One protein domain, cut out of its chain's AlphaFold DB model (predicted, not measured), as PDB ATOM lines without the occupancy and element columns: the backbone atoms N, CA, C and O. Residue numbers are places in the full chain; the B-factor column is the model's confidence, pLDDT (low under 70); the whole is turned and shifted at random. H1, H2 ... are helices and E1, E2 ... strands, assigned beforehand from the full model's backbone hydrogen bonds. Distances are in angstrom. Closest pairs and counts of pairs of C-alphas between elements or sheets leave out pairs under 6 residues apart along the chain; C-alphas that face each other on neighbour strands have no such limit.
ATOM      1  N   ASP A 227     -27.673 -23.311  12.844       69.75
ATOM      2  CA  ASP A 227     -26.743 -23.853  13.835       69.75
ATOM      3  C   ASP A 227     -27.229 -25.230  14.333       69.75
ATOM      4  O   ASP A 227     -26.464 -26.193  14.341       69.75
ATOM      5  N   GLY A 228     -28.523 -25.367  14.655       71.31
ATOM      6  CA  GLY A 228     -29.134 -26.647  15.036       71.31
ATOM      7  C   GLY A 228     -29.130 -27.669  13.897       71.31
ATOM      8  O   GLY A 228     -28.774 -28.829  14.098       71.31
ATOM      9  N   LEU A 229     -29.435 -27.235  12.673       71.00
ATOM     10  CA  LEU A 229     -29.387 -28.096  11.485       71.00
ATOM     11  C   LEU A 229     -27.970 -28.588  11.182       71.00
ATOM     12  O   LEU A 229     -27.786 -29.766  10.875       71.00
ATOM     13  N   TYR A 230     -26.968 -27.714  11.302       73.88
ATOM     14  CA  TYR A 230     -25.567 -28.106  11.181       73.88
ATOM     15  C   TYR A 230     -25.154 -29.063  12.304       73.88
ATOM     16  O   TYR A 230     -24.463 -30.054  12.050       73.88
ATOM     17  N   ALA A 231     -25.598 -28.819  13.541       74.75
ATOM     18  CA  ALA A 231     -25.332 -29.690  14.681       74.75
ATOM     19  C   ALA A 231     -25.823 -31.125  14.429       74.75
ATOM     20  O   ALA A 231     -25.064 -32.061  14.674       74.75
ATOM     21  N   MET A 232     -27.017 -31.268  13.848       70.31
ATOM     22  CA  MET A 232     -27.659 -32.540  13.490       70.31
ATOM     23  C   MET A 232     -27.155 -33.160  12.178       70.31
ATOM     24  O   MET A 232     -27.604 -34.245  11.796       70.31
ATOM     25  N   PHE A 233     -26.284 -32.470  11.438       74.50
ATOM     26  CA  PHE A 233     -25.843 -32.924  10.126       74.50
ATOM     27  C   PHE A 233     -24.960 -34.179  10.245       74.50
ATOM     28  O   PHE A 233     -24.053 -34.215  11.082       74.50
ATOM     29  N   PRO A 234     -25.161 -35.209   9.399       65.94
ATOM     30  CA  PRO A 234     -24.565 -36.534   9.590       65.94
ATOM     31  C   PRO A 234     -23.054 -36.587   9.343       65.94
ATOM     32  O   PRO A 234     -22.418 -37.617   9.572       65.94
ATOM     33  N   PHE A 235     -22.478 -35.506   8.825       67.44
ATOM     34  CA  PHE A 235     -21.080 -35.439   8.446       67.44
ATOM     35  C   PHE A 235     -20.406 -34.277   9.167       67.44
ATOM     36  O   PHE A 235     -20.645 -33.106   8.866       67.44
ATOM     37  N   LYS A 236     -19.553 -34.627  10.127       69.44
ATOM     38  CA  LYS A 236     -18.640 -33.711  10.804       69.44
ATOM     39  C   LYS A 236     -17.259 -33.903  10.196       69.44
ATOM     40  O   LYS A 236     -16.796 -35.037  10.085       69.44
ATOM     41  N   VAL A 237     -16.627 -32.816   9.767       65.56
ATOM     42  CA  VAL A 237     -15.250 -32.860   9.264       65.56
ATOM     43  C   VAL A 237     -14.313 -32.859  10.465       65.56
ATOM     44  O   VAL A 237     -14.393 -31.966  11.311       65.56
ATOM     45  N   GLU A 238     -13.467 -33.885  10.564       61.62
ATOM     46  CA  GLU A 238     -12.433 -33.975  11.601       61.62
ATOM     47  C   GLU A 238     -11.576 -32.696  11.604       61.62
ATOM     48  O   GLU A 238     -11.305 -32.119  10.558       61.62
ATOM     49  N   GLY A 239     -11.180 -32.216  12.785       61.56
ATOM     50  CA  GLY A 239     -10.360 -31.002  12.917       61.56
ATOM     51  C   GLY A 239     -11.142 -29.690  13.061       61.56
ATOM     52  O   GLY A 239     -10.592 -28.721  13.587       61.56
ATOM     53  N   PHE A 240     -12.438 -29.660  12.735       65.75
ATOM     54  CA  PHE A 240     -13.310 -28.528  13.061       65.75
ATOM     55  C   PHE A 240     -13.855 -28.649  14.485       65.75
ATOM     56  O   PHE A 240     -15.000 -29.031  14.712       65.75
ATOM     57  N   ASN A 241     -13.021 -28.303  15.467       65.75
ATOM     58  CA  ASN A 241     -13.529 -27.941  16.785       65.75
ATOM     59  C   ASN A 241     -13.935 -26.464  16.736       65.75
ATOM     60  O   ASN A 241     -13.065 -25.598  16.651       65.75
ATOM     61  N   GLU A 242     -15.238 -26.181  16.796       62.81
ATOM     62  CA  GLU A 242     -15.819 -24.825  16.749       62.81
ATOM     63  C   GLU A 242     -15.218 -23.872  17.801       62.81
ATOM     64  O   GLU A 242     -15.263 -22.658  17.645       62.81
ATOM     65  N   SER A 243     -14.591 -24.407  18.857       67.94
ATOM     66  CA  SER A 243     -13.917 -23.623  19.903       67.94
ATOM     67  C   SER A 243     -12.446 -23.288  19.607       67.94
ATOM     68  O   SER A 243     -11.782 -22.665  20.439       67.94
ATOM     69  N   SER A 244     -11.889 -23.728  18.475       75.69
ATOM     70  CA  SER A 244     -10.492 -23.457  18.127       75.69
ATOM     71  C   SER A 244     -10.321 -22.023  17.602       75.69
ATOM     72  O   SER A 244     -11.057 -21.613  16.704       75.69
ATOM     73  N   PRO A 245      -9.316 -21.261  18.084       83.50
ATOM     74  CA  PRO A 245      -9.045 -19.903  17.600       83.50
ATOM     75  C   PRO A 245      -8.605 -19.859  16.129       83.50
ATOM     76  O   PRO A 245      -8.546 -18.782  15.541       83.50
ATOM     77  N   ASP A 246      -8.277 -21.014  15.542       87.94
ATOM     78  CA  ASP A 246      -7.839 -21.132  14.154       87.94
ATOM     79  C   ASP A 246      -9.011 -21.275  13.168       87.94
ATOM     80  O   ASP A 246      -8.792 -21.224  11.954       87.94
ATOM     81  N   ILE A 247     -10.241 -21.442  13.669       87.12
ATOM     82  CA  ILE A 247     -11.446 -21.562  12.847       87.12
ATOM     83  C   ILE A 247     -12.063 -20.184  12.637       87.12
ATOM     84  O   ILE A 247     -12.480 -19.500  13.570       87.12
ATOM     85  N   LYS A 248     -12.151 -19.786  11.370       89.38
ATOM     86  CA  LYS A 248     -12.902 -18.617  10.939       89.38
ATOM     87  C   LYS A 248     -14.297 -19.050  10.518       89.38
ATOM     88  O   LYS A 248     -14.471 -19.767   9.534       89.38
ATOM     89  N   GLU A 249     -15.283 -18.557  11.246       89.56
ATOM     90  CA  GLU A 249     -16.690 -18.805  10.977       89.56
ATOM     91  C   GLU A 249     -17.331 -17.634  10.220       89.56
ATOM     92  O   GLU A 249     -17.097 -16.456  10.511       89.56
ATOM     93  N   LYS A 250     -18.161 -17.965   9.230       91.00
ATOM     94  CA  LYS A 250     -19.054 -17.033   8.543       91.00
ATOM     95  C   LYS A 250     -20.455 -17.634   8.509       91.00
ATOM     96  O   LYS A 250     -20.697 -18.557   7.738       91.00
ATOM     97  N   ILE A 251     -21.374 -17.059   9.282       87.69
ATOM     98  CA  ILE A 251     -22.793 -17.431   9.289       87.69
ATOM     99  C   ILE A 251     -23.621 -16.323   8.637       87.69
ATOM    100  O   ILE A 251     -23.490 -15.147   8.973       87.69
ATOM    101  N   ASP A 252     -24.514 -16.716   7.740       86.81
ATOM    102  CA  ASP A 252     -25.593 -15.897   7.207       86.81
ATOM    103  C   ASP A 252     -26.920 -16.614   7.484       86.81
ATOM    104  O   ASP A 252     -27.322 -17.534   6.771       86.81
ATOM    105  N   LYS A 253     -27.585 -16.211   8.572       83.44
ATOM    106  CA  LYS A 253     -28.828 -16.848   9.031       83.44
ATOM    107  C   LYS A 253     -30.005 -16.574   8.096       83.44
ATOM    108  O   LYS A 253     -30.891 -17.415   8.001       83.44
ATOM    109  N   GLU A 254     -30.008 -15.427   7.418       82.06
ATOM    110  CA  GLU A 254     -31.083 -15.031   6.504       82.06
ATOM    111  C   GLU A 254     -31.098 -15.933   5.271       82.06
ATOM    112  O   GLU A 254     -32.150 -16.432   4.879       82.06
ATOM    113  N   ASN A 255     -29.916 -16.212   4.718       83.44
ATOM    114  CA  ASN A 255     -29.771 -17.075   3.547       83.44
ATOM    115  C   ASN A 255     -29.505 -18.545   3.893       83.44
ATOM    116  O   ASN A 255     -29.347 -19.369   2.993       83.44
ATOM    117  N   GLY A 256     -29.447 -18.885   5.184       84.94
ATOM    118  CA  GLY A 256     -29.222 -20.256   5.616       84.94
ATOM    119  C   GLY A 256     -27.867 -20.806   5.207       84.94
ATOM    120  O   GLY A 256     -27.785 -21.937   4.738       84.94
ATOM    121  N   PHE A 257     -26.825 -19.995   5.337       91.50
ATOM    122  CA  PHE A 257     -25.474 -20.337   4.930       91.50
ATOM    123  C   PHE A 257     -24.518 -20.308   6.115       91.50
ATOM    124  O   PHE A 257     -24.570 -19.420   6.966       91.50
ATOM    125  N   MET A 258     -23.594 -21.256   6.122       91.75
ATOM    126  CA  MET A 258     -22.496 -21.324   7.069       91.75
ATOM    127  C   MET A 258     -21.230 -21.756   6.331       91.75
ATOM    128  O   MET A 258     -21.252 -22.661   5.503       91.75
ATOM    129  N   SER A 259     -20.113 -21.106   6.630       92.25
ATOM    130  CA  SER A 259     -18.789 -21.519   6.179       92.25
ATOM    131  C   SER A 259     -17.849 -21.529   7.368       92.25
ATOM    132  O   SER A 259     -17.719 -20.522   8.061       92.25
ATOM    133  N   LEU A 260     -17.160 -22.646   7.550       90.25
ATOM    134  CA  LEU A 260     -16.094 -22.813   8.524       90.25
ATOM    135  C   LEU A 260     -14.791 -22.996   7.753       90.25
ATOM    136  O   LEU A 260     -14.719 -23.835   6.859       90.25
ATOM    137  N   GLU A 261     -13.776 -22.202   8.063       90.81
ATOM    138  CA  GLU A 261     -12.467 -22.259   7.410       90.81
ATOM    139  C   GLU A 261     -11.369 -22.363   8.467       90.81
ATOM    140  O   GLU A 261     -11.278 -21.522   9.361       90.81
ATOM    141  N   ASN A 262     -10.531 -23.390   8.372       88.88
ATOM    142  CA  ASN A 262      -9.363 -23.548   9.218       88.88
ATOM    143  C   ASN A 262      -8.196 -22.762   8.616       88.88
ATOM    144  O   ASN A 262      -7.601 -23.139   7.606       88.88
ATOM    145  N   THR A 263      -7.841 -21.661   9.271       88.00
ATOM    146  CA  THR A 263      -6.818 -20.720   8.796       88.00
ATOM    147  C   THR A 263      -5.400 -21.301   8.755       88.00
ATOM    148  O   THR A 263      -4.525 -20.705   8.128       88.00
ATOM    149  N   LYS A 264      -5.154 -22.456   9.395       86.12
ATOM    150  CA  LYS A 264      -3.851 -23.141   9.380       86.12
ATOM    151  C   LYS A 264      -3.735 -24.225   8.317       86.12
ATOM    152  O   LYS A 264      -2.642 -24.426   7.796       86.12
ATOM    153  N   THR A 265      -4.818 -24.949   8.050       83.12
ATOM    154  CA  THR A 265      -4.815 -26.144   7.186       83.12
ATOM    155  C   THR A 265      -5.500 -25.912   5.843       83.12
ATOM    156  O   THR A 265      -5.531 -26.829   5.029       83.12
ATOM    157  N   ALA A 266      -6.066 -24.718   5.620       82.44
ATOM    158  CA  ALA A 266      -6.918 -24.371   4.478       82.44
ATOM    159  C   ALA A 266      -8.184 -25.238   4.341       82.44
ATOM    160  O   ALA A 266      -8.961 -25.063   3.398       82.44
ATOM    161  N   GLU A 267      -8.444 -26.136   5.300       86.25
ATOM    162  CA  GLU A 267      -9.670 -26.918   5.342       86.25
ATOM    163  C   GLU A 267     -10.863 -25.973   5.385       86.25
ATOM    164  O   GLU A 267     -10.870 -24.963   6.092       86.25
ATOM    165  N   LYS A 268     -11.896 -26.307   4.622       89.62
ATOM    166  CA  LYS A 268     -13.105 -25.503   4.552       89.62
ATOM    167  C   LYS A 268     -14.314 -26.405   4.442       89.62
ATOM    168  O   LYS A 268     -14.325 -27.325   3.624       89.62
ATOM    169  N   VAL A 269     -15.326 -26.090   5.238       90.69
ATOM    170  CA  VAL A 269     -16.653 -26.692   5.192       90.69
ATOM    171  C   VAL A 269     -17.653 -25.605   4.864       90.69
ATOM    172  O   VAL A 269     -17.623 -24.527   5.456       90.69
ATOM    173  N   VAL A 270     -18.536 -25.881   3.916       92.69
ATOM    174  CA  VAL A 270     -19.643 -24.997   3.565       92.69
ATOM    175  C   VAL A 270     -20.941 -25.761   3.719       92.69
ATOM    176  O   VAL A 270     -21.053 -26.903   3.279       92.69
ATOM    177  N   PHE A 271     -21.918 -25.108   4.327       92.69
ATOM    178  CA  PHE A 271     -23.269 -25.593   4.496       92.69
ATOM    179  C   PHE A 271     -24.252 -24.550   3.970       92.69
ATOM    180  O   PHE A 271     -24.118 -23.359   4.252       92.69
ATOM    181  N   THR A 272     -25.229 -24.986   3.184       93.94
ATOM    182  CA  THR A 272     -26.329 -24.134   2.718       93.94
ATOM    183  C   THR A 272     -27.587 -24.966   2.489       93.94
ATOM    184  O   THR A 272     -27.543 -26.194   2.572       93.94
ATOM    185  N   TYR A 273     -28.718 -24.330   2.194       92.81
ATOM    186  CA  TYR A 273     -29.919 -25.027   1.749       92.81
ATOM    187  C   TYR A 273     -30.546 -24.356   0.528       92.81
ATOM    188  O   TYR A 273     -30.345 -23.175   0.261       92.81
ATOM    189  N   PHE A 274     -31.366 -25.125  -0.175       93.19
ATOM    190  CA  PHE A 274     -32.170 -24.731  -1.319       93.19
ATOM    191  C   PHE A 274     -33.638 -24.985  -0.974       93.19
ATOM    192  O   PHE A 274     -33.966 -26.025  -0.397       93.19
ATOM    193  N   ILE A 275     -34.506 -24.023  -1.283       90.75
ATOM    194  CA  ILE A 275     -35.949 -24.110  -1.022       90.75
ATOM    195  C   ILE A 275     -36.663 -24.391  -2.343       90.75
ATOM    196  O   ILE A 275     -36.433 -23.690  -3.328       90.75
ATOM    197  N   ASP A 276     -37.529 -25.398  -2.366       87.69
ATOM    198  CA  ASP A 276     -38.481 -25.615  -3.458       87.69
ATOM    199  C   ASP A 276     -39.841 -24.936  -3.175       87.69
ATOM    200  O   ASP A 276     -40.135 -24.497  -2.059       87.69
ATOM    201  N   HIS A 277     -40.706 -24.837  -4.187       82.06
ATOM    202  CA  HIS A 277     -42.036 -24.234  -4.051       82.06
ATOM    203  C   HIS A 277     -42.973 -25.015  -3.117       82.06
ATOM    204  O   HIS A 277     -43.883 -24.424  -2.532       82.06
ATOM    205  N   ALA A 278     -42.738 -26.316  -2.925       78.56
ATOM    206  CA  ALA A 278     -43.450 -27.136  -1.947       78.56
ATOM    207  C   ALA A 278     -42.954 -26.905  -0.506       78.56
ATOM    208  O   ALA A 278     -43.420 -27.574   0.417       78.56
ATOM    209  N   SER A 279     -42.066 -25.922  -0.295       64.06
ATOM    210  CA  SER A 279     -41.430 -25.605   0.990       64.06
ATOM    211  C   SER A 279     -40.520 -26.723   1.511       64.06
ATOM    212  O   SER A 279     -40.134 -26.721   2.683       64.06
ATOM    213  N   GLY A 280     -40.152 -27.664   0.642       82.88
ATOM    214  CA  GLY A 280     -39.097 -28.629   0.874       82.88
ATOM    215  C   GLY A 280     -37.747 -27.924   0.936       82.88
ATOM    216  O   GLY A 280     -37.460 -26.986   0.187       82.88
ATOM    217  N   LYS A 281     -36.917 -28.366   1.883       90.19
ATOM    218  CA  LYS A 281     -35.536 -27.914   2.028       90.19
ATOM    219  C   LYS A 281     -34.610 -29.029   1.583       90.19
ATOM    220  O   LYS A 281     -34.660 -30.135   2.124       90.19
ATOM    221  N   THR A 282     -33.737 -28.704   0.644       92.81
ATOM    222  CA  THR A 282     -32.595 -29.538   0.286       92.81
ATOM    223  C   THR A 282     -31.341 -28.900   0.847       92.81
ATOM    224  O   THR A 282     -31.007 -27.771   0.510       92.81
ATOM    225  N   PHE A 283     -30.637 -29.609   1.711       92.94
ATOM    226  CA  PHE A 283     -29.421 -29.144   2.358       92.94
ATOM    227  C   PHE A 283     -28.211 -29.582   1.552       92.94
ATOM    228  O   PHE A 283     -28.155 -30.718   1.093       92.94
ATOM    229  N   ALA A 284     -27.230 -28.706   1.404       94.38
ATOM    230  CA  ALA A 284     -25.981 -29.009   0.738       94.38
ATOM    231  C   ALA A 284     -24.820 -28.837   1.703       94.38
ATOM    232  O   ALA A 284     -24.748 -27.853   2.441       94.38
ATOM    233  N   GLN A 285     -23.891 -29.783   1.649       92.06
ATOM    234  CA  GLN A 285     -22.626 -29.692   2.350       92.06
ATOM    235  C   GLN A 285     -21.484 -29.888   1.371       92.06
ATOM    236  O   GLN A 285     -21.532 -30.738   0.481       92.06
ATOM    237  N   GLN A 286     -20.440 -29.107   1.579       93.56
ATOM    238  CA  GLN A 286     -19.215 -29.158   0.823       93.56
ATOM    239  C   GLN A 286     -18.019 -29.178   1.769       93.56
ATOM    240  O   GLN A 286     -18.004 -28.432   2.745       93.56
ATOM    241  N   TYR A 287     -17.009 -29.990   1.463       90.25
ATOM    242  CA  TYR A 287     -15.751 -30.018   2.207       90.25
ATOM    243  C   TYR A 287     -14.548 -30.209   1.285       90.25
ATOM    244  O   TYR A 287     -14.659 -30.774   0.196       90.25
ATOM    245  N   LEU A 288     -13.399 -29.679   1.707       88.50
ATOM    246  CA  LEU A 288     -12.141 -29.773   0.967       88.50
ATOM    247  C   LEU A 288     -11.637 -31.223   0.949       88.50
ATOM    248  O   LEU A 288     -11.552 -31.848   2.002       88.50
ATOM    249  N   ILE A 289     -11.261 -31.735  -0.226       86.75
ATOM    250  CA  ILE A 289     -10.626 -33.061  -0.361       86.75
ATOM    251  C   ILE A 289      -9.184 -32.996  -0.855       86.75
ATOM    252  O   ILE A 289      -8.402 -33.908  -0.592       86.75
ATOM    253  N   ALA A 290      -8.828 -31.946  -1.590       84.62
ATOM    254  CA  ALA A 290      -7.478 -31.750  -2.089       84.62
ATOM    255  C   ALA A 290      -7.238 -30.283  -2.440       84.62
ATOM    256  O   ALA A 290      -8.149 -29.570  -2.862       84.62
ATOM    257  N   GLU A 291      -5.981 -29.866  -2.352       81.94
ATOM    258  CA  GLU A 291      -5.501 -28.646  -2.987       81.94
ATOM    259  C   GLU A 291      -4.780 -29.019  -4.283       81.94
ATOM    260  O   GLU A 291      -3.934 -29.916  -4.306       81.94
ATOM    261  N   GLY A 292      -5.162 -28.375  -5.382       72.75
ATOM    262  CA  GLY A 292      -4.491 -28.498  -6.670       72.75
ATOM    263  C   GLY A 292      -3.885 -27.171  -7.104       72.75
ATOM    264  O   GLY A 292      -4.238 -26.109  -6.589       72.75
ATOM    265  N   ASP A 293      -3.023 -27.226  -8.117       74.56
ATOM    266  CA  ASP A 293      -2.418 -26.031  -8.717       74.56
ATOM    267  C   ASP A 293      -3.499 -25.092  -9.301       74.56
ATOM    268  O   ASP A 293      -3.354 -23.870  -9.285       74.56
ATOM    269  N   GLY A 294      -4.628 -25.657  -9.754       73.81
ATOM    270  CA  GLY A 294      -5.807 -24.925 -10.237       73.81
ATOM    271  C   GLY A 294      -6.797 -24.484  -9.147       73.81
ATOM    272  O   GLY A 294      -7.909 -24.044  -9.473       73.81
ATOM    273  N   GLY A 295      -6.431 -24.624  -7.871       84.88
ATOM    274  CA  GLY A 295      -7.235 -24.271  -6.704       84.88
ATOM    275  C   GLY A 295      -7.749 -25.471  -5.908       84.88
ATOM    276  O   GLY A 295      -7.498 -26.633  -6.228       84.88
ATOM    277  N   SER A 296      -8.487 -25.164  -4.846       88.62
ATOM    278  CA  SER A 296      -9.105 -26.142  -3.954       88.62
ATOM    279  C   SER A 296     -10.157 -26.994  -4.669       88.62
ATOM    280  O   SER A 296     -10.958 -26.495  -5.465       88.62
ATOM    281  N   ILE A 297     -10.159 -28.287  -4.359       90.50
ATOM    282  CA  ILE A 297     -11.101 -29.273  -4.878       90.50
ATOM    283  C   ILE A 297     -11.967 -29.732  -3.723       90.50
ATOM    284  O   ILE A 297     -11.473 -30.218  -2.704       90.50
ATOM    285  N   TYR A 298     -13.268 -29.591  -3.919       90.44
ATOM    286  CA  TYR A 298     -14.257 -29.907  -2.918       90.44
ATOM    287  C   TYR A 298     -15.128 -31.076  -3.350       90.44
ATOM    288  O   TYR A 298     -15.532 -31.185  -4.509       90.44
ATOM    289  N   GLU A 299     -15.474 -31.914  -2.383       89.88
ATOM    290  CA  GLU A 299     -16.556 -32.876  -2.519       89.88
ATOM    291  C   GLU A 299     -17.853 -32.227  -2.031       89.88
ATOM    292  O   GLU A 299     -17.837 -31.373  -1.143       89.88
ATOM    293  N   THR A 300     -18.982 -32.536  -2.666       93.12
ATOM    294  CA  THR A 300     -20.262 -31.871  -2.386       93.12
ATOM    295  C   THR A 300     -21.399 -32.871  -2.445       93.12
ATOM    296  O   THR A 300     -21.475 -33.670  -3.374       93.12
ATOM    297  N   TYR A 301     -22.271 -32.797  -1.447       92.50
ATOM    298  CA  TYR A 301     -23.394 -33.700  -1.254       92.50
ATOM    299  C   TYR A 301     -24.660 -32.911  -0.947       92.50
ATOM    300  O   TYR A 301     -24.603 -31.860  -0.301       92.50
ATOM    301  N   PHE A 302     -25.798 -33.458  -1.365       93.44
ATOM    302  CA  PHE A 302     -27.115 -32.885  -1.138       93.44
ATOM    303  C   PHE A 302     -28.020 -33.873  -0.414       93.44
ATOM    304  O   PHE A 302     -28.056 -35.060  -0.735       93.44
ATOM    305  N   PHE A 303     -28.775 -33.369   0.555       91.62
ATOM    306  CA  PHE A 303     -29.585 -34.180   1.443       91.62
ATOM    307  C   PHE A 303     -30.950 -33.559   1.691       91.62
ATOM    308  O   PHE A 303     -31.101 -32.341   1.755       91.62
ATOM    309  N   VAL A 304     -31.929 -34.414   1.947       90.81
ATOM    310  CA  VAL A 304     -33.212 -34.028   2.536       90.81
ATOM    311  C   VAL A 304     -33.311 -34.600   3.944       90.81
ATOM    312  O   VAL A 304     -32.895 -35.737   4.195       90.81
ATOM    313  N   TYR A 305     -33.851 -33.807   4.866       84.81
ATOM    314  CA  TYR A 305     -34.102 -34.229   6.239       84.81
ATOM    315  C   TYR A 305     -35.595 -34.461   6.449       84.81
ATOM    316  O   TYR A 305     -36.413 -33.572   6.216       84.81
ATOM    317  N   GLY A 306     -35.958 -35.662   6.890       82.50
ATOM    318  CA  GLY A 306     -37.344 -36.022   7.170       82.50
ATOM    319  C   GLY A 306     -37.429 -37.293   8.000       82.50
ATOM    320  O   GLY A 306     -36.572 -38.166   7.897       82.50
ATOM    321  N   ASN A 307     -38.458 -37.402   8.847       81.81
ATOM    322  CA  ASN A 307     -38.623 -38.527   9.781       81.81
ATOM    323  C   ASN A 307     -37.348 -38.795  10.606       81.81
ATOM    324  O   ASN A 307     -36.903 -39.938  10.735       81.81
ATOM    325  N   SER A 308     -36.720 -37.720  11.087       78.31
ATOM    326  CA  SER A 308     -35.467 -37.756  11.851       78.31
ATOM    327  C   SER A 308     -34.293 -38.442  11.140       78.31
ATOM    328  O   SER A 308     -33.372 -38.928  11.787       78.31
ATOM    329  N   THR A 309     -34.328 -38.516   9.807       79.94
ATOM    330  CA  THR A 309     -33.314 -39.194   8.999       79.94
ATOM    331  C   THR A 309     -32.849 -38.291   7.863       79.94
ATOM    332  O   THR A 309     -33.653 -37.662   7.174       79.94
ATOM    333  N   TRP A 310     -31.539 -38.275   7.637       83.81
ATOM    334  CA  TRP A 310     -30.925 -37.651   6.471       83.81
ATOM    335  C   TRP A 310     -30.873 -38.637   5.306       83.81
ATOM    336  O   TRP A 310     -30.378 -39.755   5.456       83.81
ATOM    337  N   THR A 311     -31.369 -38.220   4.144       86.50
ATOM    338  CA  THR A 311     -31.315 -39.005   2.904       86.50
ATOM    339  C   THR A 311     -30.482 -38.257   1.875       86.50
ATOM    340  O   THR A 311     -30.803 -37.114   1.565       86.50
ATOM    341  N   ASP A 312     -29.427 -38.892   1.363       89.00
ATOM    342  CA  ASP A 312     -28.634 -38.378   0.241       89.00
ATOM    343  C   ASP A 312     -29.471 -38.439  -1.043       89.00
ATOM    344  O   ASP A 312     -30.001 -39.497  -1.387       89.00
ATOM    345  N   VAL A 313     -29.608 -37.296  -1.708       93.12
ATOM    346  CA  VAL A 313     -30.381 -37.106  -2.945       93.12
ATOM    347  C   VAL A 313     -29.522 -36.507  -4.059       93.12
ATOM    348  O   VAL A 313     -30.048 -36.016  -5.054       93.12
ATOM    349  N   THR A 314     -28.193 -36.529  -3.909       91.12
ATOM    350  CA  THR A 314     -27.248 -35.880  -4.831       91.12
ATOM    351  C   THR A 314     -27.486 -36.296  -6.285       91.12
ATOM    352  O   THR A 314     -27.619 -35.441  -7.156       91.12
ATOM    353  N   GLU A 315     -27.611 -37.600  -6.553       90.62
ATOM    354  CA  GLU A 315     -27.842 -38.126  -7.909       90.62
ATOM    355  C   GLU A 315     -29.250 -37.824  -8.451       90.62
ATOM    356  O   GLU A 315     -29.447 -37.793  -9.666       90.62
ATOM    357  N   ASP A 316     -30.229 -37.589  -7.572       91.88
ATOM    358  CA  ASP A 316     -31.619 -37.336  -7.963       91.88
ATOM    359  C   ASP A 316     -31.848 -35.885  -8.399       91.88
ATOM    360  O   ASP A 316     -32.744 -35.621  -9.216       91.88
ATOM    361  N   ILE A 317     -31.068 -34.953  -7.841       93.75
ATOM    362  CA  ILE A 317     -31.251 -33.511  -8.033       93.75
ATOM    363  C   ILE A 317     -30.155 -32.861  -8.876       93.75
ATOM    364  O   ILE A 317     -30.405 -31.810  -9.463       93.75
ATOM    365  N   CYS A 318     -28.947 -33.431  -8.931       94.19
ATOM    366  CA  CYS A 318     -27.856 -32.867  -9.717       94.19
ATOM    367  C   CYS A 318     -27.790 -33.518 -11.104       94.19
ATOM    368  O   CYS A 318     -27.741 -34.744 -11.210       94.19
ATOM    369  N   PRO A 319     -27.708 -32.726 -12.186       94.44
ATOM    370  CA  PRO A 319     -27.440 -33.275 -13.504       94.44
ATOM    371  C   PRO A 319     -26.020 -33.857 -13.549       94.44
ATOM    372  O   PRO A 319     -25.101 -33.367 -12.891       94.44
ATOM    373  N   SER A 320     -25.820 -34.895 -14.364       93.00
ATOM    374  CA  SER A 320     -24.499 -35.502 -14.542       93.00
ATOM    375  C   SER A 320     -23.576 -34.555 -15.317       93.00
ATOM    376  O   SER A 320     -23.743 -34.376 -16.522       93.00
ATOM    377  N   ILE A 321     -22.607 -33.952 -14.622       93.88
ATOM    378  CA  ILE A 321     -21.553 -33.127 -15.226       93.88
ATOM    379  C   ILE A 321     -20.290 -33.965 -15.401       93.88
ATOM    380  O   ILE A 321     -19.787 -34.589 -14.467       93.88
ATOM    381  N   THR A 322     -19.759 -33.968 -16.617       93.25
ATOM    382  CA  THR A 322     -18.588 -34.746 -17.019       93.25
ATOM    383  C   THR A 322     -17.519 -33.844 -17.632       93.25
ATOM    384  O   THR A 322     -17.773 -32.701 -18.003       93.25
ATOM    385  N   LEU A 323     -16.303 -34.368 -17.825       92.00
ATOM    386  CA  LEU A 323     -15.234 -33.612 -18.494       92.00
ATOM    387  C   LEU A 323     -15.632 -33.146 -19.904       92.00
ATOM    388  O   LEU A 323     -15.174 -32.101 -20.356       92.00
ATOM    389  N   LYS A 324     -16.506 -33.881 -20.606       92.12
ATOM    390  CA  LYS A 324     -16.955 -33.500 -21.955       92.12
ATOM    391  C   LYS A 324     -17.697 -32.168 -21.964       92.12
ATOM    392  O   LYS A 324     -17.602 -31.433 -22.946       92.12
ATOM    393  N   ASP A 325     -18.377 -31.839 -20.873       93.44
ATOM    394  CA  ASP A 325     -19.182 -30.626 -20.764       93.44
ATOM    395  C   ASP A 325     -18.338 -29.346 -20.792       93.44
ATOM    396  O   ASP A 325     -18.854 -28.298 -21.192       93.44
ATOM    397  N   PHE A 326     -17.043 -29.454 -20.462       94.31
ATOM    398  CA  PHE A 326     -16.053 -28.370 -20.473       94.31
ATOM    399  C   PHE A 326     -15.261 -28.262 -21.794       94.31
ATOM    400  O   PHE A 326     -14.636 -27.234 -22.061       94.31
ATOM    401  N   TRP A 327     -15.305 -29.293 -22.650       90.62
ATOM    402  CA  TRP A 327     -14.640 -29.334 -23.969       90.62
ATOM    403  C   TRP A 327     -15.590 -29.106 -25.150       90.62
ATOM    404  O   TRP A 327     -15.168 -29.206 -26.299       90.62
ATOM    405  N   ASP A 328     -16.844 -28.744 -24.876       74.00
ATOM    406  CA  ASP A 328     -17.824 -28.333 -25.884       74.00
ATOM    407  C   ASP A 328     -18.064 -29.361 -26.993       74.00
ATOM    408  O   ASP A 328     -17.946 -29.038 -28.166       74.00
ATOM    409  N   GLY A 329     -18.382 -30.603 -26.607       61.78
ATOM    410  CA  GLY A 329     -19.022 -31.645 -27.433       61.78
ATOM    411  C   GLY A 329     -18.280 -32.133 -28.690       61.78
ATOM    412  O   GLY A 329     -18.064 -33.332 -28.846       61.78
ATOM    413  N   GLU A 330     -17.905 -31.222 -29.583       63.62
ATOM    414  CA  GLU A 330     -17.203 -31.415 -30.851       63.62
ATOM    415  C   GLU A 330     -15.699 -31.666 -30.676       63.62
ATOM    416  O   GLU A 330     -15.084 -32.323 -31.518       63.62
ATOM    417  N   LYS A 331     -15.077 -31.176 -29.593       68.88
ATOM    418  CA  LYS A 331     -13.653 -31.434 -29.332       68.88
ATOM    419  C   LYS A 331     -13.474 -32.704 -28.511       68.88
ATOM    420  O   LYS A 331     -14.136 -32.929 -27.500       68.88
ATOM    421  N   SER A 332     -12.500 -33.517 -28.911       76.94
ATOM    422  CA  SER A 332     -12.086 -34.682 -28.135       76.94
ATOM    423  C   SER A 332     -11.574 -34.242 -26.761       76.94
ATOM    424  O   SER A 332     -10.594 -33.492 -26.680       76.94
ATOM    425  N   VAL A 333     -12.191 -34.757 -25.697       87.94
ATOM    426  CA  VAL A 333     -11.610 -34.720 -24.350       87.94
ATOM    427  C   VAL A 333     -10.200 -35.325 -24.355       87.94
ATOM    428  O   VAL A 333      -9.903 -36.168 -25.211       87.94
ATOM    429  N   PRO A 334      -9.320 -34.928 -23.420       89.00
ATOM    430  CA  PRO A 334      -7.992 -35.514 -23.299       89.00
ATOM    431  C   PRO A 334      -8.034 -37.053 -23.226       89.00
ATOM    432  O   PRO A 334      -8.986 -37.612 -22.676       89.00
ATOM    433  N   PRO A 335      -7.012 -37.768 -23.730       89.81
ATOM    434  CA  PRO A 335      -6.821 -39.193 -23.472       89.81
ATOM    435  C   PRO A 335      -6.908 -39.532 -21.980       89.81
ATOM    436  O   PRO A 335      -6.519 -38.730 -21.132       89.81
ATOM    437  N   ARG A 336      -7.342 -40.755 -21.645       88.00
ATOM    438  CA  ARG A 336      -7.543 -41.204 -20.252       88.00
ATOM    439  C   ARG A 336      -6.329 -40.958 -19.341       88.00
ATOM    440  O   ARG A 336      -6.523 -40.581 -18.192       88.00
ATOM    441  N   LYS A 337      -5.100 -41.092 -19.866       87.75
ATOM    442  CA  LYS A 337      -3.850 -40.796 -19.133       87.75
ATOM    443  C   LYS A 337      -3.779 -39.362 -18.584       87.75
ATOM    444  O   LYS A 337      -3.124 -39.149 -17.573       87.75
ATOM    445  N   TYR A 338      -4.464 -38.412 -19.222       89.25
ATOM    446  CA  TYR A 338      -4.509 -37.001 -18.832       89.25
ATOM    447  C   TYR A 338      -5.788 -36.614 -18.083       89.25
ATOM    448  O   TYR A 338      -5.774 -35.661 -17.316       89.25
ATOM    449  N   GLN A 339      -6.888 -37.353 -18.260       89.75
ATOM    450  CA  GLN A 339      -8.159 -37.057 -17.582       89.75
ATOM    451  C   GLN A 339      -8.049 -37.112 -16.053       89.75
ATOM    452  O   GLN A 339      -8.709 -36.340 -15.374       89.75
ATOM    453  N   GLN A 340      -7.184 -37.977 -15.515       88.19
ATOM    454  CA  GLN A 340      -6.934 -38.105 -14.072       88.19
ATOM    455  C   GLN A 340      -6.305 -36.861 -13.415       88.19
ATOM    456  O   GLN A 340      -6.182 -36.822 -12.195       88.19
ATOM    457  N   PHE A 341      -5.879 -35.873 -14.210       89.69
ATOM    458  CA  PHE A 341      -5.342 -34.595 -13.728       89.69
ATOM    459  C   PHE A 341      -6.387 -33.479 -13.722       89.69
ATOM    460  O   PHE A 341      -6.058 -32.323 -13.480       89.69
ATOM    461  N   PHE A 342      -7.647 -33.821 -13.978       90.56
ATOM    462  CA  PHE A 342      -8.765 -32.906 -13.851       90.56
ATOM    463  C   PHE A 342      -9.740 -33.425 -12.803       90.56
ATOM    464  O   PHE A 342     -10.025 -34.621 -12.735       90.56
ATOM    465  N   ALA A 343     -10.291 -32.504 -12.026       92.06
ATOM    466  CA  ALA A 343     -11.401 -32.749 -11.124       92.06
ATOM    467  C   ALA A 343     -12.530 -31.767 -11.435       92.06
ATOM    468  O   ALA A 343     -12.289 -30.639 -11.859       92.06
ATOM    469  N   ILE A 344     -13.770 -32.192 -11.216       94.12
ATOM    470  CA  ILE A 344     -14.924 -31.295 -11.233       94.12
ATOM    471  C   ILE A 344     -15.253 -31.028  -9.773       94.12
ATOM    472  O   ILE A 344     -15.656 -31.937  -9.054       94.12
ATOM    473  N   SER A 345     -15.025 -29.796  -9.337       94.62
ATOM    474  CA  SER A 345     -15.377 -29.330  -8.001       94.62
ATOM    475  C   SER A 345     -16.644 -28.508  -8.094       94.62
ATOM    476  O   SER A 345     -16.779 -27.696  -9.004       94.62
ATOM    477  N   TYR A 346     -17.544 -28.649  -7.135       95.62
ATOM    478  CA  TYR A 346     -18.667 -27.726  -7.020       95.62
ATOM    479  C   TYR A 346     -18.266 -26.536  -6.144       95.62
ATOM    480  O   TYR A 346     -17.303 -26.624  -5.385       95.62
ATOM    481  N   GLU A 347     -18.972 -25.419  -6.242       95.75
ATOM    482  CA  GLU A 347     -18.898 -24.291  -5.312       95.75
ATOM    483  C   GLU A 347     -20.316 -23.946  -4.878       95.75
ATOM    484  O   GLU A 347     -21.168 -23.616  -5.714       95.75
ATOM    485  N   LEU A 348     -20.565 -24.055  -3.574       96.44
ATOM    486  CA  LEU A 348     -21.860 -23.727  -2.999       96.44
ATOM    487  C   LEU A 348     -22.026 -22.204  -2.870       96.44
ATOM    488  O   LEU A 348     -21.094 -21.513  -2.442       96.44
ATOM    489  N   PRO A 349     -23.201 -21.661  -3.225       96.00
ATOM    490  CA  PRO A 349     -23.472 -20.241  -3.091       96.00
ATOM    491  C   PRO A 349     -23.789 -19.863  -1.639       96.00
ATOM    492  O   PRO A 349     -24.168 -20.700  -0.825       96.00
ATOM    493  N   GLN A 350     -23.691 -18.567  -1.334       93.31
ATOM    494  CA  GLN A 350     -24.190 -18.027  -0.064       93.31
ATOM    495  C   GLN A 350     -25.723 -18.016   0.003       93.31
ATOM    496  O   GLN A 350     -26.291 -18.123   1.079       93.31
ATOM    497  N   GLN A 351     -26.383 -17.899  -1.148       92.12
ATOM    498  CA  GLN A 351     -27.833 -17.972  -1.284       92.12
ATOM    499  C   GLN A 351     -28.164 -19.190  -2.143       92.12
ATOM    500  O   GLN A 351     -27.608 -19.306  -3.232       92.12
ATOM    501  N   GLY A 352     -29.054 -20.073  -1.683       87.12
ATOM    502  CA  GLY A 352     -29.413 -21.333  -2.349       87.12
ATOM    503  C   GLY A 352     -30.104 -21.176  -3.706       87.12
ATOM    504  O   GLY A 352     -31.294 -21.446  -3.833       87.12
ATOM    505  N   THR A 353     -29.364 -20.727  -4.720       92.44
ATOM    506  CA  THR A 353     -29.862 -20.447  -6.073       92.44
ATOM    507  C   THR A 353     -29.014 -21.130  -7.135       92.44
ATOM    508  O   THR A 353     -29.518 -21.971  -7.871       92.44
ATOM    509  N   THR A 354     -27.720 -20.820  -7.207       96.94
ATOM    510  CA  THR A 354     -26.844 -21.317  -8.275       96.94
ATOM    511  C   THR A 354     -25.588 -21.950  -7.702       96.94
ATOM    512  O   THR A 354     -24.780 -21.284  -7.059       96.94
ATOM    513  N   VAL A 355     -25.389 -23.233  -7.992       97.88
ATOM    514  CA  VAL A 355     -24.132 -23.945  -7.733       97.88
ATOM    515  C   VAL A 355     -23.233 -23.801  -8.957       97.88
ATOM    516  O   VAL A 355     -23.711 -23.812 -10.087       97.88
ATOM    517  N   LYS A 356     -21.919 -23.668  -8.767       98.00
ATOM    518  CA  LYS A 356     -20.963 -23.649  -9.885       98.00
ATOM    519  C   LYS A 356     -20.198 -24.959  -9.942       98.00
ATOM    520  O   LYS A 356     -19.543 -25.314  -8.973       98.00
ATOM    521  N   ALA A 357     -20.258 -25.662 -11.066       97.50
ATOM    522  CA  ALA A 357     -19.366 -26.771 -11.371       97.50
ATOM    523  C   ALA A 357     -18.102 -26.217 -12.043       97.50
ATOM    524  O   ALA A 357     -18.155 -25.688 -13.154       97.50
ATOM    525  N   CYS A 358     -16.970 -26.322 -11.362       96.38
ATOM    526  CA  CYS A 358     -15.682 -25.781 -11.764       96.38
ATOM    527  C   CYS A 358     -14.731 -26.913 -12.149       96.38
ATOM    528  O   CYS A 358     -14.507 -27.843 -11.372       96.38
ATOM    529  N   LEU A 359     -14.128 -26.810 -13.329       95.06
ATOM    530  CA  LEU A 359     -13.040 -27.694 -13.720       95.06
ATOM    531  C   LEU A 359     -11.752 -27.239 -13.027       95.06
ATOM    532  O   LEU A 359     -11.330 -26.093 -13.175       95.06
ATOM    533  N   ARG A 360     -11.132 -28.136 -12.264       93.06
ATOM    534  CA  ARG A 360      -9.904 -27.896 -11.503       93.06
ATOM    535  C   ARG A 360      -8.782 -28.780 -12.026       93.06
ATOM    536  O   ARG A 360      -8.991 -29.965 -12.284       93.06
ATOM    537  N   GLU A 361      -7.598 -28.199 -12.160       89.62
ATOM    538  CA  GLU A 361      -6.372 -28.928 -12.484       89.62
ATOM    539  C   GLU A 361      -5.742 -29.463 -11.192       89.62
ATOM    540  O   GLU A 361      -5.523 -28.725 -10.229       89.62
ATOM    541  N   LEU A 362      -5.483 -30.768 -11.171       85.44
ATOM    542  CA  LEU A 362      -4.729 -31.450 -10.126       85.44
ATOM    543  C   LEU A 362      -3.235 -31.340 -10.415       85.44
ATOM    544  O   LEU A 362      -2.830 -31.323 -11.578       85.44
ATOM    545  N   SER A 363      -2.414 -31.347  -9.361       80.19
ATOM    546  CA  SER A 363      -0.971 -31.199  -9.539       80.19
ATOM    547  C   SER A 363      -0.372 -32.297 -10.419       80.19
ATOM    548  O   SER A 363      -0.611 -33.498 -10.232       80.19
ATOM    549  N   THR A 364       0.418 -31.857 -11.395       75.25
ATOM    550  CA  THR A 364       1.090 -32.703 -12.386       75.25
ATOM    551  C   THR A 364       2.544 -33.009 -12.037       75.25
ATOM    552  O   THR A 364       3.186 -33.805 -12.728       75.25
ATOM    553  N   VAL A 365       3.076 -32.374 -10.988       71.44
ATOM    554  CA  VAL A 365       4.475 -32.499 -10.562       71.44
ATOM    555  C   VAL A 365       4.780 -33.962 -10.201       71.44
ATOM    556  O   VAL A 365       3.967 -34.650  -9.585       71.44
ATOM    557  N   ASP A 366       5.930 -34.458 -10.664       64.56
ATOM    558  CA  ASP A 366       6.469 -35.803 -10.399       64.56
ATOM    559  C   ASP A 366       5.648 -37.004 -10.905       64.56
ATOM    560  O   ASP A 366       5.927 -38.151 -10.552       64.56
ATOM    561  N   ARG A 367       4.667 -36.793 -11.794       73.75
ATOM    562  CA  ARG A 367       3.784 -37.877 -12.279       73.75
ATOM    563  C   ARG A 367       4.184 -38.492 -13.624       73.75
ATOM    564  O   ARG A 367       3.403 -39.238 -14.211       73.75
ATOM    565  N   GLY A 368       5.382 -38.180 -14.124       79.44
ATOM    566  CA  GLY A 368       5.918 -38.751 -15.367       79.44
ATOM    567  C   GLY A 368       5.094 -38.422 -16.617       79.44
ATOM    568  O   GLY A 368       5.077 -39.210 -17.563       79.44
ATOM    569  N   ILE A 369       4.378 -37.294 -16.617       85.06
ATOM    570  CA  ILE A 369       3.561 -36.880 -17.757       85.06
ATOM    571  C   ILE A 369       4.348 -36.021 -18.742       85.06
ATOM    572  O   ILE A 369       5.182 -35.206 -18.354       85.06
ATOM    573  N   ASP A 370       4.028 -36.170 -20.025       89.88
ATOM    574  CA  ASP A 370       4.437 -35.215 -21.052       89.88
ATOM    575  C   ASP A 370       3.641 -33.914 -20.862       89.88
ATOM    576  O   ASP A 370       2.451 -33.847 -21.198       89.88
ATOM    577  N   LEU A 371       4.298 -32.914 -20.268       89.31
ATOM    578  CA  LEU A 371       3.717 -31.607 -19.962       89.31
ATOM    579  C   LEU A 371       3.365 -30.821 -21.230       89.31
ATOM    580  O   LEU A 371       2.320 -30.174 -21.267       89.31
ATOM    581  N   GLU A 372       4.169 -30.922 -22.292       91.06
ATOM    582  CA  GLU A 372       3.883 -30.230 -23.553       91.06
ATOM    583  C   GLU A 372       2.626 -30.790 -24.222       91.06
ATOM    584  O   GLU A 372       1.823 -30.045 -24.795       91.06
ATOM    585  N   GLU A 373       2.432 -32.111 -24.172       89.88
ATOM    586  CA  GLU A 373       1.203 -32.732 -24.661       89.88
ATOM    587  C   GLU A 373       0.007 -32.378 -23.763       89.88
ATOM    588  O   GLU A 373      -1.060 -32.041 -24.279       89.88
ATOM    589  N   PHE A 374       0.180 -32.398 -22.437       89.44
ATOM    590  CA  PHE A 374      -0.869 -32.040 -21.478       89.44
ATOM    591  C   PHE A 374      -1.374 -30.604 -21.683       89.44
ATOM    592  O   PHE A 374      -2.582 -30.387 -21.815       89.44
ATOM    593  N   GLU A 375      -0.464 -29.639 -21.845       89.88
ATOM    594  CA  GLU A 375      -0.800 -28.238 -22.118       89.88
ATOM    595  C   GLU A 375      -1.629 -28.046 -23.398       89.88
ATOM    596  O   GLU A 375      -2.438 -27.120 -23.507       89.88
ATOM    597  N   LYS A 376      -1.454 -28.909 -24.409       90.50
ATOM    598  CA  LYS A 376      -2.273 -28.844 -25.632       90.50
ATOM    599  C   LYS A 376      -3.732 -29.189 -25.356       90.50
ATOM    600  O   LYS A 376      -4.594 -28.765 -26.128       90.50
ATOM    601  N   TYR A 377      -4.025 -29.967 -24.315       89.44
ATOM    602  CA  TYR A 377      -5.395 -30.279 -23.913       89.44
ATOM    603  C   TYR A 377      -5.980 -29.212 -22.993       89.44
ATOM    604  O   TYR A 377      -7.138 -28.852 -23.205       89.44
ATOM    605  N   THR A 378      -5.205 -28.653 -22.056       88.75
ATOM    606  CA  THR A 378      -5.677 -27.553 -21.191       88.75
ATOM    607  C   THR A 378      -6.055 -26.325 -22.024       88.75
ATOM    608  O   THR A 378      -7.144 -25.782 -21.871       88.75
ATOM    609  N   LYS A 379      -5.262 -25.980 -23.050       90.00
ATOM    610  CA  LYS A 379      -5.578 -24.904 -24.019       90.00
ATOM    611  C   LYS A 379      -6.852 -25.146 -24.845       90.00
ATOM    612  O   LYS A 379      -7.315 -24.239 -25.535       90.00
ATOM    613  N   LYS A 380      -7.409 -26.365 -24.835       89.94
ATOM    614  CA  LYS A 380      -8.656 -26.711 -25.543       89.94
ATOM    615  C   LYS A 380      -9.900 -26.633 -24.659       89.94
ATOM    616  O   LYS A 380     -10.990 -26.723 -25.230       89.94
ATOM    617  N   ILE A 381      -9.745 -26.476 -23.342       92.25
ATOM    618  CA  ILE A 381     -10.851 -26.236 -22.410       92.25
ATOM    619  C   ILE A 381     -11.624 -25.015 -22.913       92.25
ATOM    620  O   ILE A 381     -11.037 -23.955 -23.126       92.25
ATOM    621  N   ARG A 382     -12.924 -25.182 -23.172       94.12
ATOM    622  CA  ARG A 382     -13.782 -24.079 -23.630       94.12
ATOM    623  C   ARG A 382     -14.425 -23.363 -22.456       94.12
ATOM    624  O   ARG A 382     -14.592 -22.153 -22.529       94.12
ATOM    625  N   TYR A 383     -14.778 -24.118 -21.424       95.25
ATOM    626  CA  TYR A 383     -15.435 -23.606 -20.234       95.25
ATOM    627  C   TYR A 383     -14.629 -24.007 -19.006       95.25
ATOM    628  O   TYR A 383     -14.195 -25.151 -18.916       95.25
ATOM    629  N   GLN A 384     -14.437 -23.094 -18.064       94.75
ATOM    630  CA  GLN A 384     -13.889 -23.404 -16.740       94.75
ATOM    631  C   GLN A 384     -14.997 -23.596 -15.710       94.75
ATOM    632  O   GLN A 384     -14.808 -24.297 -14.714       94.75
ATOM    633  N   THR A 385     -16.164 -23.001 -15.960       97.12
ATOM    634  CA  THR A 385     -17.285 -23.025 -15.031       97.12
ATOM    635  C   THR A 385     -18.593 -23.286 -15.761       97.12
ATOM    636  O   THR A 385     -18.866 -22.714 -16.815       97.12
ATOM    637  N   ILE A 386     -19.428 -24.131 -15.168       97.94
ATOM    638  CA  ILE A 386     -20.798 -24.399 -15.595       97.94
ATOM    639  C   ILE A 386     -21.713 -24.081 -14.414       97.94
ATOM    640  O   ILE A 386     -21.523 -24.606 -13.320       97.94
ATOM    641  N   GLU A 387     -22.693 -23.207 -14.611       98.19
ATOM    642  CA  GLU A 387     -23.728 -22.944 -13.610       98.19
ATOM    643  C   GLU A 387     -24.728 -24.096 -13.560       98.19
ATOM    644  O   GLU A 387     -25.149 -24.619 -14.590       98.19
ATOM    645  N   LEU A 388     -25.140 -24.442 -12.350       98.25
ATOM    646  CA  LEU A 388     -26.250 -25.321 -12.038       98.25
ATOM    647  C   LEU A 388     -27.304 -24.480 -11.319       98.25
ATOM    648  O   LEU A 388     -27.114 -24.087 -10.167       98.25
ATOM    649  N   ASN A 389     -28.387 -24.159 -12.018       98.06
ATOM    650  CA  ASN A 389     -29.451 -23.301 -11.511       98.06
ATOM    651  C   ASN A 389     -30.512 -24.142 -10.813       98.06
ATOM    652  O   ASN A 389     -30.998 -25.115 -11.380       98.06
ATOM    653  N   TRP A 390     -30.869 -23.763  -9.593       97.31
ATOM    654  CA  TRP A 390     -31.934 -24.408  -8.844       97.31
ATOM    655  C   TRP A 390     -33.296 -24.093  -9.467       97.31
ATOM    656  O   TRP A 390     -33.740 -22.942  -9.473       97.31
ATOM    657  N   ASN A 391     -33.961 -25.119  -9.986       96.12
ATOM    658  CA  ASN A 391     -35.354 -25.060 -10.386       96.12
ATOM    659  C   ASN A 391     -36.221 -25.300  -9.140       96.12
ATOM    660  O   ASN A 391     -36.332 -26.423  -8.645       96.12
ATOM    661  N   MET A 392     -36.830 -24.225  -8.634       94.31
ATOM    662  CA  MET A 392     -37.677 -24.263  -7.438       94.31
ATOM    663  C   MET A 392     -38.970 -25.059  -7.643       94.31
ATOM    664  O   MET A 392     -39.528 -25.542  -6.662       94.31
ATOM    665  N   ASP A 393     -39.464 -25.190  -8.876       92.31
ATOM    666  CA  ASP A 393     -40.689 -25.943  -9.168       92.31
ATOM    667  C   ASP A 393     -40.431 -27.453  -9.104       92.31
ATOM    668  O   ASP A 393     -41.258 -28.209  -8.593       92.31
ATOM    669  N   GLU A 394     -39.273 -27.893  -9.600       92.75
ATOM    670  CA  GLU A 394     -38.911 -29.314  -9.660       92.75
ATOM    671  C   GLU A 394     -38.106 -29.801  -8.450       92.75
ATOM    672  O   GLU A 394     -38.022 -31.008  -8.217       92.75
ATOM    673  N   GLY A 395     -37.497 -28.886  -7.691       94.06
ATOM    674  CA  GLY A 395     -36.576 -29.227  -6.609       94.06
ATOM    675  C   GLY A 395     -35.291 -29.881  -7.126       94.06
ATOM    676  O   GLY A 395     -34.783 -30.827  -6.519       94.06
ATOM    677  N   LYS A 396     -34.795 -29.432  -8.288       95.94
ATOM    678  CA  LYS A 396     -33.620 -29.996  -8.972       95.94
ATOM    679  C   LYS A 396     -32.766 -28.918  -9.618       95.94
ATOM    680  O   LYS A 396     -33.227 -27.813  -9.879       95.94
ATOM    681  N   PHE A 397     -31.514 -29.249  -9.907       97.88
ATOM    682  CA  PHE A 397     -30.624 -28.381 -10.661       97.88
ATOM    683  C   PHE A 397     -30.754 -28.599 -12.167       97.88
ATOM    684  O   PHE A 397     -30.770 -29.726 -12.660       97.88
ATOM    685  N   GLU A 398     -30.718 -27.499 -12.906       97.75
ATOM    686  CA  GLU A 398     -30.624 -27.477 -14.359       97.75
ATOM    687  C   GLU A 398     -29.294 -26.879 -14.807       97.75
ATOM    688  O   GLU A 398     -28.748 -25.970 -14.177       97.75
ATOM    689  N   VAL A 399     -28.769 -27.370 -15.931       97.44
ATOM    690  CA  VAL A 399     -27.548 -26.816 -16.522       97.44
ATOM    691  C   VAL A 399     -27.834 -25.416 -17.059       97.44
ATOM    692  O   VAL A 399     -28.636 -25.229 -17.971       97.44
ATOM    693  N   GLY A 400     -27.148 -24.433 -16.484       96.44
ATOM    694  CA  GLY A 400     -27.232 -23.024 -16.823       96.44
ATOM    695  C   GLY A 400     -26.143 -22.571 -17.792       96.44
ATOM    696  O   GLY A 400     -25.779 -23.256 -18.752       96.44
ATOM    697  N   LYS A 401     -25.633 -21.358 -17.556       97.06
ATOM    698  CA  LYS A 401     -24.598 -20.753 -18.397       97.06
ATOM    699  C   LYS A 401     -23.260 -21.466 -18.224       97.06
ATOM    700  O   LYS A 401     -22.947 -22.000 -17.163       97.06
ATOM    701  N   LYS A 402     -22.451 -21.417 -19.279       96.44
ATOM    702  CA  LYS A 402     -21.078 -21.922 -19.296       96.44
ATOM    703  C   LYS A 402     -20.127 -20.758 -19.572       96.44
ATOM    704  O   LYS A 402     -20.417 -19.962 -20.470       96.44
ATOM    705  N   TYR A 403     -19.039 -20.667 -18.811       93.88
ATOM    706  CA  TYR A 403     -18.056 -19.578 -18.859       93.88
ATOM    707  C   TYR A 403     -16.675 -20.087 -19.214       93.88
ATOM    708  O   TYR A 403     -16.266 -21.112 -18.615       93.88
TER     709      TYR A 403
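AT A GLANCE: This is residues 227 to 403 of the 403 residues of an uncharacterized protein of bacterium 336/3 (UniProt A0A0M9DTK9). Two strongly twisted sheets lie partly face to face as a sandwich: the meander E1 to E6 is the larger wall, and the curled sheet E7 to E10 packs on E4 and E5, while E1, E2 and E6 reach beyond it. Past one end of E7 and E8, the small helices H4 and H5 make a head off both sheets. You have 177 printed residues, with five named helices and ten named strands in the order H1, E1 to E6, H2, H3, H4, E7, E8, H5, E9, E10; both sheets are antiparallel, ordered along the chain, and the class is mixed. The whole is compact, with a radius of gyration of the C-alphas of 17.8 A and spans of 51 by 42 by 24 A.

HOW THE PARTS SIT: Start at H1, residues 227 to 231, of which 227 to 230 only graze the first sheet. That sheet is a meander, each strand the antiparallel neighbour of the one before: E1, residues 247 to 252, E2, 257 to 262, E3, 268 to 275, E4, 281 to 292, E5, 295 to 306, and E6, 309 to 312. Look for N 250 and O 259 at 2.8 A, N 260 and O 269 at 2.9 A, N 272 and O 284 at 3.0 A, N 285 and O 301 at 2.9 A, and N 304 and O 311 at 3.0 A. E4 bends by 54 degrees at residue 289. H2, residues 314 to 317, is on this sheet at a height of 7.8 A, only just over E5, with 3 of its 4 C-alphas falling there. H3, residues 323 to 326, only grazes the second sheet, whose strands are E7, 342 to 347, E8, 354 to 361, E9, 385 to 391, and E10, 396 to 402. Here N 345 and O 358 are 2.9 A apart, N 357 and O 386 2.8 A, and N 389 and O 398 2.8 A. Across the sandwich, two sheets face to face with best planes 14 degrees apart, the closest C-alphas of E5 and E7 are those of Tyr 298 and Ser 345, 5.2 A. H4, residues 336 to 339, and H5, 371 to 378, are close but not clearly touching: Tyr 338 and Phe 374 have the closest C-alphas, 6.7 A. The O i to N i+4 pair of H1 is within hydrogen-bond range, as are 3 of 4 in H5; H2, H3 and H4 are too short for one.

IN THESE COORDINATES: Find C-alpha 227 at (-26.743, -23.853, 13.835), where H1 begins. E4 runs 32.2 A from C-alpha 281, E5 35.2 A from C-alpha 295 at (-7.235, -24.271, -6.704), E3 23.6 A and E8 22.2 A. E10 ends at C-alpha 402, (-21.078, -21.922, -19.296).

THE WHOLE: The C-alphas farthest apart are those of Asn 307 and Glu 372, 54.7 A. The printed part has no cut, and the link from H1 to E1 is long. Confidence is under 70 at residues 227, 234 to 243, 279, 329 to 331 and 366.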